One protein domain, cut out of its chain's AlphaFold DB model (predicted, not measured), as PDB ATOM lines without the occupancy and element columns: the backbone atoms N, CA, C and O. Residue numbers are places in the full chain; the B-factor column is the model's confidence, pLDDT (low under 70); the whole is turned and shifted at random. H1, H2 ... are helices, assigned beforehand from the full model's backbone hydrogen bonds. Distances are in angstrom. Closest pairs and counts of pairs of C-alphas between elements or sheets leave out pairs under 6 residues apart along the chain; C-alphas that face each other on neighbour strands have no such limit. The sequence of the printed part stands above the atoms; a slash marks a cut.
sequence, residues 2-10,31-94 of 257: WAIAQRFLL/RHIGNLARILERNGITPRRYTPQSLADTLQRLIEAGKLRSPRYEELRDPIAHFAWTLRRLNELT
ATOM      1  N   TRP A   2     445.961 472.515 354.327       35.81
ATOM      2  CA  TRP A   2     447.310 472.208 354.833       35.81
ATOM      3  C   TRP A   2     447.840 473.195 355.896       35.81
ATOM      4  O   TRP A   2     448.317 472.772 356.940       35.81
ATOM      5  N   ALA A   3     447.635 474.503 355.701       42.97
ATOM      6  CA  ALA A   3     448.033 475.538 356.667       42.97
ATOM      7  C   ALA A   3     447.286 475.473 358.019       42.97
ATOM      8  O   ALA A   3     447.818 475.893 359.040       42.97
ATOM      9  N   ILE A   4     446.060 474.929 358.042       47.75
ATOM     10  CA  ILE A   4     445.293 474.720 359.283       47.75
ATOM     11  C   ILE A   4     445.874 473.512 360.020       47.75
ATOM     12  O   ILE A   4     446.153 473.593 361.209       47.75
ATOM     13  N   ALA A   5     446.139 472.417 359.300       47.34
ATOM     14  CA  ALA A   5     446.768 471.226 359.868       47.34
ATOM     15  C   ALA A   5     448.165 471.528 360.450       47.34
ATOM     16  O   ALA A   5     448.467 471.106 361.563       47.34
ATOM     17  N   GLN A   6     448.969 472.344 359.760       49.75
ATOM     18  CA  GLN A   6     450.278 472.801 360.242       49.75
ATOM     19  C   GLN A   6     450.210 473.580 361.558       49.75
ATOM     20  O   GLN A   6     451.064 473.405 362.421       49.75
ATOM     21  N   ARG A   7     449.194 474.431 361.735       47.47
ATOM     22  CA  ARG A   7     449.088 475.308 362.909       47.47
ATOM     23  C   ARG A   7     448.447 474.626 364.125       47.47
ATOM     24  O   ARG A   7     448.670 475.070 365.243       47.47
ATOM     25  N   PHE A   8     447.715 473.528 363.914       52.12
ATOM     26  CA  PHE A   8     447.133 472.681 364.968       52.12
ATOM     27  C   PHE A   8     447.960 471.422 365.265       52.12
ATOM     28  O   PHE A   8     447.412 470.426 365.731       52.12
ATOM     29  N   LEU A   9     449.277 471.468 365.014       49.16
ATOM     30  CA  LEU A   9     450.228 470.407 365.373       49.16
ATOM     31  C   LEU A   9     449.939 469.050 364.689       49.16
ATOM     32  O   LEU A   9     450.349 468.003 365.179       49.16
ATOM     33  N   LEU A  10     449.240 469.047 363.545       50.22
ATOM     34  CA  LEU A  10     448.971 467.831 362.756       50.22
ATOM     35  C   LEU A  10     450.077 467.520 361.741       50.22
ATOM     36  O   LEU A  10     450.025 466.497 361.062       50.22
ATOM     37  N   ARG A  31     443.110 458.381 353.743       54.59
ATOM     38  CA  ARG A  31     442.123 457.984 354.757       54.59
ATOM     39  C   ARG A  31     441.929 459.044 355.849       54.59
ATOM     40  O   ARG A  31     440.803 459.260 356.296       54.59
ATOM     41  N   HIS A  32     442.994 459.747 356.238       60.75
ATOM     42  CA  HIS A  32     442.928 460.799 357.262       60.75
ATOM     43  C   HIS A  32     442.293 462.094 356.738       60.75
ATOM     44  O   HIS A  32     441.598 462.776 357.485       60.75
ATOM     45  N   ILE A  33     442.441 462.385 355.440       58.53
ATOM     46  CA  ILE A  33     441.805 463.539 354.786       58.53
ATOM     47  C   ILE A  33     440.285 463.348 354.746       58.53
ATOM     48  O   ILE A  33     439.545 464.266 355.085       58.53
ATOM     49  N   GLY A  34     439.813 462.138 354.421       60.53
ATOM     50  CA  GLY A  34     438.382 461.822 354.435       60.53
ATOM     51  C   GLY A  34     437.757 461.852 355.835       60.53
ATOM     52  O   GLY A  34     436.610 462.269 355.987       60.53
ATOM     53  N   ASN A  35     438.496 461.443 356.874       67.12
ATOM     54  CA  ASN A  35     438.039 461.585 358.261       67.12
ATOM     55  C   ASN A  35     438.014 463.056 358.700       67.12
ATOM     56  O   ASN A  35     437.044 463.479 359.323       67.12
ATOM     57  N   LEU A  36     439.028 463.847 358.338       69.88
ATOM     58  CA  LEU A  36     439.073 465.280 358.627       69.88
ATOM     59  C   LEU A  36     437.912 466.023 357.955       69.88
ATOM     60  O   LEU A  36     437.239 466.810 358.611       69.88
ATOM     61  N   ALA A  37     437.638 465.735 356.680       65.94
ATOM     62  CA  ALA A  37     436.510 466.311 355.950       65.94
ATOM     63  C   ALA A  37     435.173 465.994 356.638       65.94
ATOM     64  O   ALA A  37     434.406 466.908 356.925       65.94
ATOM     65  N   ARG A  38     434.946 464.730 357.028       73.19
ATOM     66  CA  ARG A  38     433.747 464.329 357.784       73.19
ATOM     67  C   ARG A  38     433.633 465.017 359.146       73.19
ATOM     68  O   ARG A  38     432.534 465.375 359.557       73.19
ATOM     69  N   ILE A  39     434.746 465.210 359.858       72.75
ATOM     70  CA  ILE A  39     434.767 465.936 361.138       72.75
ATOM     71  C   ILE A  39     434.410 467.411 360.926       72.75
ATOM     72  O   ILE A  39     433.629 467.964 361.700       72.75
ATOM     73  N   LEU A  40     434.953 468.045 359.885       76.88
ATOM     74  CA  LEU A  40     434.654 469.435 359.542       76.88
ATOM     75  C   LEU A  40     433.175 469.605 359.169       76.88
ATOM     76  O   LEU A  40     432.509 470.478 359.720       76.88
ATOM     77  N   GLU A  41     432.638 468.727 358.320       76.31
ATOM     78  CA  GLU A  41     431.223 468.722 357.928       76.31
ATOM     79  C   GLU A  41     430.290 468.506 359.122       76.31
ATOM     80  O   GLU A  41     429.351 469.277 359.313       76.31
ATOM     81  N   ARG A  42     430.582 467.517 359.980       78.19
ATOM     82  CA  ARG A  42     429.784 467.220 361.182       78.19
ATOM     83  C   ARG A  42     429.686 468.410 362.136       78.19
ATOM     84  O   ARG A  42     428.677 468.555 362.816       78.19
ATOM     85  N   ASN A  43     430.725 469.241 362.199       73.69
ATOM     86  CA  ASN A  43     430.759 470.428 363.053       73.69
ATOM     87  C   ASN A  43     430.372 471.716 362.302       73.69
ATOM     88  O   ASN A  43     430.621 472.810 362.795       73.69
ATOM     89  N   GLY A  44     429.793 471.612 361.099       68.44
ATOM     90  CA  GLY A  44     429.329 472.769 360.327       68.44
ATOM     91  C   GLY A  44     430.452 473.672 359.801       68.44
ATOM     92  O   GLY A  44     430.187 474.785 359.337       68.44
ATOM     93  N   ILE A  45     431.703 473.207 359.829       71.25
ATOM     94  CA  ILE A  45     432.877 473.940 359.347       71.25
ATOM     95  C   ILE A  45     433.011 473.699 357.854       71.25
ATOM     96  O   ILE A  45     433.833 472.930 357.363       71.25
ATOM     97  N   THR A  46     432.134 474.365 357.121       68.88
ATOM     98  CA  THR A  46     432.132 474.349 355.664       68.88
ATOM     99  C   THR A  46     432.914 475.547 355.124       68.88
ATOM    100  O   THR A  46     432.956 476.594 355.779       68.88
ATOM    101  N   PRO A  47     433.438 475.475 353.884       64.31
ATOM    102  CA  PRO A  47     434.013 476.637 353.194       64.31
ATOM    103  C   PRO A  47     433.038 477.820 353.078       64.31
ATOM    104  O   PRO A  47     433.437 478.951 352.804       64.31
ATOM    105  N   ARG A  48     431.736 477.565 353.273       65.31
ATOM    106  CA  ARG A  48     430.704 478.595 353.322       65.31
ATOM    107  C   ARG A  48     430.722 479.376 354.637       65.31
ATOM    108  O   ARG A  48     430.505 480.580 354.566       65.31
ATOM    109  N   ARG A  49     430.995 478.750 355.784       68.25
ATOM    110  CA  ARG A  49     431.004 479.424 357.098       68.25
ATOM    111  C   ARG A  49     432.374 479.944 357.501       68.25
ATOM    112  O   ARG A  49     432.456 481.015 358.098       68.25
ATOM    113  N   TYR A  50     433.427 479.205 357.155       73.44
ATOM    114  CA  TYR A  50     434.796 479.534 357.524       73.44
ATOM    115  C   TYR A  50     435.760 479.326 356.352       73.44
ATOM    116  O   TYR A  50     435.853 478.247 355.770       73.44
ATOM    117  N   THR A  51     436.548 480.353 356.049       75.56
ATOM    118  CA  THR A  51     437.837 480.195 355.366       75.56
ATOM    119  C   THR A  51     438.893 479.715 356.365       75.56
ATOM    120  O   THR A  51     438.746 479.964 357.566       75.56
ATOM    121  N   PRO A  52     439.999 479.099 355.901       73.75
ATOM    122  CA  PRO A  52     441.126 478.733 356.759       73.75
ATOM    123  C   PRO A  52     441.593 479.850 357.697       73.75
ATOM    124  O   PRO A  52     441.837 479.600 358.874       73.75
ATOM    125  N   GLN A  53     441.660 481.074 357.174       71.00
ATOM    126  CA  GLN A  53     442.051 482.261 357.923       71.00
ATOM    127  C   GLN A  53     441.001 482.621 358.983       71.00
ATOM    128  O   GLN A  53     441.317 482.672 360.163       71.00
ATOM    129  N   SER A  54     439.727 482.757 358.592       76.69
ATOM    130  CA  SER A  54     438.655 483.125 359.531       76.69
ATOM    131  C   SER A  54     438.438 482.090 360.640       76.69
ATOM    132  O   SER A  54     438.078 482.452 361.760       76.69
ATOM    133  N   LEU A  55     438.672 480.804 360.348       79.69
ATOM    134  CA  LEU A  55     438.635 479.739 361.344       79.69
ATOM    135  C   LEU A  55     439.747 479.943 362.375       79.69
ATOM    136  O   LEU A  55     439.480 479.913 363.574       79.69
ATOM    137  N   ALA A  56     440.972 480.188 361.903       77.12
ATOM    138  CA  ALA A  56     442.120 480.444 362.763       77.12
ATOM    139  C   ALA A  56     441.900 481.685 363.638       77.12
ATOM    140  O   ALA A  56     442.072 481.604 364.849       77.12
ATOM    141  N   ASP A  57     441.432 482.791 363.059       80.44
ATOM    142  CA  ASP A  57     441.178 484.039 363.790       80.44
ATOM    143  C   ASP A  57     440.066 483.880 364.839       80.44
ATOM    144  O   ASP A  57     440.078 484.517 365.891       80.44
ATOM    145  N   THR A  58     439.067 483.035 364.572       82.25
ATOM    146  CA  THR A  58     437.983 482.766 365.530       82.25
ATOM    147  C   THR A  58     438.462 481.876 366.673       82.25
ATOM    148  O   THR A  58     438.170 482.159 367.832       82.25
ATOM    149  N   LEU A  59     439.245 480.841 366.367       80.75
ATOM    150  CA  LEU A  59     439.847 479.977 367.381       80.75
ATOM    151  C   LEU A  59     440.831 480.749 368.267       80.75
ATOM    152  O   LEU A  59     440.768 480.619 369.486       80.75
ATOM    153  N   GLN A  60     441.665 481.606 367.678       80.81
ATOM    154  CA  GLN A  60     442.592 482.468 368.409       80.81
ATOM    155  C   GLN A  60     441.851 483.396 369.381       80.81
ATOM    156  O   GLN A  60     442.189 483.434 370.560       80.81
ATOM    157  N   ARG A  61     440.773 484.055 368.931       81.50
ATOM    158  CA  ARG A  61     439.928 484.894 369.802       81.50
ATOM    159  C   ARG A  61     439.328 484.117 370.974       81.50
ATOM    160  O   ARG A  61     439.228 484.648 372.074       81.50
ATOM    161  N   LEU A  62     438.923 482.866 370.760       82.06
ATOM    162  CA  LEU A  62     438.396 482.021 371.836       82.06
ATOM    163  C   LEU A  62     439.478 481.573 372.829       82.06
ATOM    164  O   LEU A  62     439.178 481.429 374.014       82.06
ATOM    165  N   ILE A  63     440.713 481.366 372.366       81.56
ATOM    166  CA  ILE A  63     441.869 481.075 373.227       81.56
ATOM    167  C   ILE A  63     442.222 482.306 374.066       81.56
ATOM    168  O   ILE A  63     442.363 482.196 375.281       81.56
ATOM    169  N   GLU A  64     442.297 483.485 373.447       81.94
ATOM    170  CA  GLU A  64     442.566 484.760 374.130       81.94
ATOM    171  C   GLU A  64     441.479 485.106 375.151       81.94
ATOM    172  O   GLU A  64     441.778 485.570 376.248       81.94
ATOM    173  N   ALA A  65     440.217 484.800 374.838       83.06
ATOM    174  CA  ALA A  65     439.099 484.938 375.766       83.06
ATOM    175  C   ALA A  65     439.093 483.881 376.892       83.06
ATOM    176  O   ALA A  65     438.158 483.852 377.691       83.06
ATOM    177  N   GLY A  66     440.069 482.967 376.930       82.25
ATOM    178  CA  GLY A  66     440.169 481.895 377.925       82.25
ATOM    179  C   GLY A  66     439.098 480.807 377.802       82.25
ATOM    180  O   GLY A  66     438.985 479.954 378.682       82.25
ATOM    181  N   LYS A  67     438.301 480.807 376.724       83.38
ATOM    182  CA  LYS A  67     437.211 479.840 376.498       83.38
ATOM    183  C   LYS A  67     437.709 478.512 375.927       83.38
ATOM    184  O   LYS A  67     437.049 477.487 376.081       83.38
ATOM    185  N   LEU A  68     438.867 478.529 375.268       81.25
ATOM    186  CA  LEU A  68     439.569 477.342 374.793       81.25
ATOM    187  C   LEU A  68     440.941 477.268 375.457       81.25
ATOM    188  O   LEU A  68     441.732 478.206 375.390       81.25
ATOM    189  N   ARG A  69     441.242 476.125 376.071       74.50
ATOM    190  CA  ARG A  69     442.581 475.846 376.587       74.50
ATOM    191  C   ARG A  69     443.439 475.351 375.428       74.50
ATOM    192  O   ARG A  69     443.030 474.422 374.741       74.50
ATOM    193  N   SER A  70     444.607 475.954 375.215       68.75
ATOM    194  CA  SER A  70     445.603 475.423 374.279       68.75
ATOM    195  C   SER A  70     446.491 474.429 375.033       68.75
ATOM    196  O   SER A  70     447.332 474.878 375.814       68.75
ATOM    197  N   PRO A  71     446.304 473.104 374.883       67.25
ATOM    198  CA  PRO A  71     447.199 472.131 375.500       67.25
ATOM    199  C   PRO A  71     448.590 472.205 374.872       67.25
ATOM    200  O   PRO A  71     448.751 472.611 373.715       67.25
ATOM    201  N   ARG A  72     449.605 471.800 375.637       66.25
ATOM    202  CA  ARG A  72     450.962 471.629 375.103       66.25
ATOM    203  C   ARG A  72     451.009 470.358 374.256       66.25
ATOM    204  O   ARG A  72     450.290 469.405 374.531       66.25
ATOM    205  N   TYR A  73     451.862 470.327 373.231       61.94
ATOM    206  CA  TYR A  73     451.959 469.182 372.309       61.94
ATOM    207  C   TYR A  73     452.232 467.854 373.036       61.94
ATOM    208  O   TYR A  73     451.655 466.829 372.697       61.94
ATOM    209  N   GLU A  74     453.032 467.902 374.099       66.69
ATOM    210  CA  GLU A  74     453.385 466.753 374.944       66.69
ATOM    211  C   GLU A  74     452.197 466.192 375.751       66.69
ATOM    212  O   GLU A  74     452.222 465.041 376.176       66.69
ATOM    213  N   GLU A  75     451.136 466.980 375.939       65.25
ATOM    214  CA  GLU A  75     449.925 466.586 376.672       65.25
ATOM    215  C   GLU A  75     448.887 465.911 375.753       65.25
ATOM    216  O   GLU A  75     447.879 465.370 376.218       65.25
ATOM    217  N   LEU A  76     449.110 465.932 374.434       71.06
ATOM    218  CA  LEU A  76     448.164 465.444 373.434       71.06
ATOM    219  C   LEU A  76     448.435 463.982 373.070       71.06
ATOM    220  O   LEU A  76     449.262 463.674 372.218       71.06
ATOM    221  N   ARG A  77     447.653 463.065 373.655       70.25
ATOM    222  CA  ARG A  77     447.671 461.636 373.281       70.25
ATOM    223  C   ARG A  77     447.228 461.391 371.829       70.25
ATOM    224  O   ARG A  77     447.705 460.452 371.201       70.25
ATOM    225  N   ASP A  78     446.305 462.209 371.320       76.00
ATOM    226  CA  ASP A  78     445.817 462.165 369.935       76.00
ATOM    227  C   ASP A  78     445.503 463.594 369.432       76.00
ATOM    228  O   ASP A  78     444.487 464.188 369.823       76.00
ATOM    229  N   PRO A  79     446.354 464.159 368.554       68.94
ATOM    230  CA  PRO A  79     446.160 465.491 367.979       68.94
ATOM    231  C   PRO A  79     444.873 465.642 367.152       68.94
ATOM    232  O   PRO A  79     444.268 466.716 367.139       68.94
ATOM    233  N   ILE A  80     444.418 464.580 366.475       69.44
ATOM    234  CA  ILE A  80     443.210 464.613 365.638       69.44
ATOM    235  C   ILE A  80     441.966 464.629 366.524       69.44
ATOM    236  O   ILE A  80     441.039 465.403 366.269       69.44
ATOM    237  N   ALA A  81     441.946 463.810 367.578       72.38
ATOM    238  CA  ALA A  81     440.851 463.806 368.543       72.38
ATOM    239  C   ALA A  81     440.723 465.164 369.246       72.38
ATOM    240  O   ALA A  81     439.617 465.691 369.380       72.38
ATOM    241  N   HIS A  82     441.853 465.768 369.626       75.94
ATOM    242  CA  HIS A  82     441.862 467.109 370.195       75.94
ATOM    243  C   HIS A  82     441.349 468.157 369.203       75.94
ATOM    244  O   HIS A  82     440.492 468.961 369.554       75.94
ATOM    245  N   PHE A  83     441.795 468.118 367.945       75.56
ATOM    246  CA  PHE A  83     441.282 469.020 366.915       75.56
ATOM    247  C   PHE A  83     439.762 468.885 366.746       75.56
ATOM    248  O   PHE A  83     439.050 469.886 366.764       75.56
ATOM    249  N   ALA A  84     439.239 467.659 366.666       73.31
ATOM    250  CA  ALA A  84     437.801 467.411 366.576       73.31
ATOM    251  C   ALA A  84     437.031 467.960 367.790       73.31
ATOM    252  O   ALA A  84     435.956 468.542 367.628       73.31
ATOM    253  N   TRP A  85     437.588 467.815 368.996       81.88
ATOM    254  CA  TRP A  85     437.029 468.395 370.216       81.88
ATOM    255  C   TRP A  85     437.017 469.929 370.172       81.88
ATOM    256  O   TRP A  85     435.993 470.540 370.477       81.88
ATOM    257  N   THR A  86     438.102 470.554 369.715       81.50
ATOM    258  CA  THR A  86     438.208 472.012 369.566       81.50
ATOM    259  C   THR A  86     437.185 472.553 368.576       81.50
ATOM    260  O   THR A  86     436.550 473.570 368.844       81.50
ATOM    261  N   LEU A  87     436.967 471.864 367.452       82.12
ATOM    262  CA  LEU A  87     435.950 472.256 366.474       82.12
ATOM    263  C   LEU A  87     434.526 472.118 367.017       82.12
ATOM    264  O   LEU A  87     433.677 472.967 366.747       82.12
ATOM    265  N   ARG A  88     434.265 471.074 367.807       79.81
ATOM    266  CA  ARG A  88     432.989 470.923 368.507       79.81
ATOM    267  C   ARG A  88     432.773 472.067 369.494       79.81
ATOM    268  O   ARG A  88     431.706 472.674 369.480       79.81
ATOM    269  N   ARG A  89     433.785 472.399 370.308       81.00
ATOM    270  CA  ARG A  89     433.692 473.534 371.235       81.00
ATOM    271  C   ARG A  89     433.553 474.864 370.523       81.00
ATOM    272  O   ARG A  89     432.800 475.695 371.005       81.00
ATOM    273  N   LEU A  90     434.222 475.062 369.391       83.12
ATOM    274  CA  LEU A  90     434.004 476.233 368.550       83.12
ATOM    275  C   LEU A  90     432.516 476.350 368.216       83.12
ATOM    276  O   LEU A  90     431.927 477.361 368.562       83.12
ATOM    277  N   ASN A  91     431.904 475.309 367.646       79.62
ATOM    278  CA  ASN A  91     430.493 475.341 367.255       79.62
ATOM    279  C   ASN A  91     429.538 475.586 368.442       79.62
ATOM    280  O   ASN A  91     428.544 476.281 368.287       79.62
ATOM    281  N   GLU A  92     429.850 475.050 369.624       82.25
ATOM    282  CA  GLU A  92     429.066 475.274 370.849       82.25
ATOM    283  C   GLU A  92     429.271 476.680 371.450       82.25
ATOM    284  O   GLU A  92     428.390 477.181 372.137       82.25
ATOM    285  N   LEU A  93     430.426 477.319 371.224       82.00
ATOM    286  CA  LEU A  93     430.771 478.630 371.795       82.00
ATOM    287  C   LEU A  93     430.490 479.802 370.850       82.00
ATOM    288  O   LEU A  93     430.312 480.930 371.312       82.00
ATOM    289  N   THR A  94     430.499 479.572 369.538       73.62
ATOM    290  CA  THR A  94     430.081 480.560 368.542       73.62
ATOM    291  C   THR A  94     428.582 480.454 368.322       73.62
ATOM    292  O   THR A  94     428.123 479.888 367.331       73.62
TER     293      THR A  94
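What this domain is: This is residues 2 to 10 and 31 to 94 of the 257 residues of an uncharacterized protein of Microbacterium sp. UCD-TDU (UniProt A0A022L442). Two helices, H2 and H4, run side by side in the same direction, and a third, H3, runs crosswise past the last end of H4, while the short H1 lies alongside the first part of H3. The helices meet at few points, and residues 65 to 78 make a long return stretch on the outside from the end of H3 to the start of H4. The printed part has 73 residues, with four named helices in the order H1, H2, H3, H4 and no named strand; the class is all helix. The whole is compact and rounded, with a radius of gyration of the C-alphas of 11.8 A and spans of 28 by 26 by 21 A.

How they stand to each other: H1, residues 2 to 7, and H3, residues 52 to 64, only just touch, with 3 pairs of C-alphas within 8 A; the closest are those of Ile 4 and Pro 52, 6.3 A apart. H3 touches H1 with residues 52 to 56 alone. The two run the same way at a shallow tilt of 14 degrees. H2, residues 31 to 42, and H4, residues 79 to 93, also only just touch, with 3 pairs of C-alphas within 8 A, through residues 39 to 40 and 84 to 87 alone. Their closest C-alphas, those of Ile 39 and Ala 84, are 6.4 A apart, and they run the same way at a shallow tilt of 11 degrees. H3 and H4 are close but not clearly touching: their closest C-alphas, those of Leu 59 and Leu 90, are 7.0 A apart, and their lines are about perpendicular, at 78 degrees. H1 is apart from H2 and from H4, and H2 is apart from H3. In H1, H2, H3 and H4 every O i to N i+4 pair is within hydrogen-bond range.

Where its parts are: H1 begins with C-alpha 2 at (447.310, 472.208, 354.833) and is 8.8 A long from first to last C-alpha. H2 begins with C-alpha 31 at (442.123, 457.984, 354.757) and is 16.7 A long. H3 measures 18.4 A. H4, the longest helix with 15 residues, measures 20.6 A and ends with C-alpha 93 at (430.771, 478.630, 371.795).

The domain as a whole: The two C-alphas farthest apart, those of Arg 31 and Ala 65, are 34.3 A apart. Residues 11 to 30 are not printed, and C-alphas 10 and 31 are 14.4 A apart across this cut, which falls in the link from H1 to H2. The link from H2 to H3 is short, with 9 residues, and the link from H3 to H4 is long, with 14. The mean pLDDT of the printed part is 70.6. It is under 70 at residues 2 to 10, 31 to 37, 44, 46 to 49, 70 to 75 and 79 to 80, and its mean in H1 is 45.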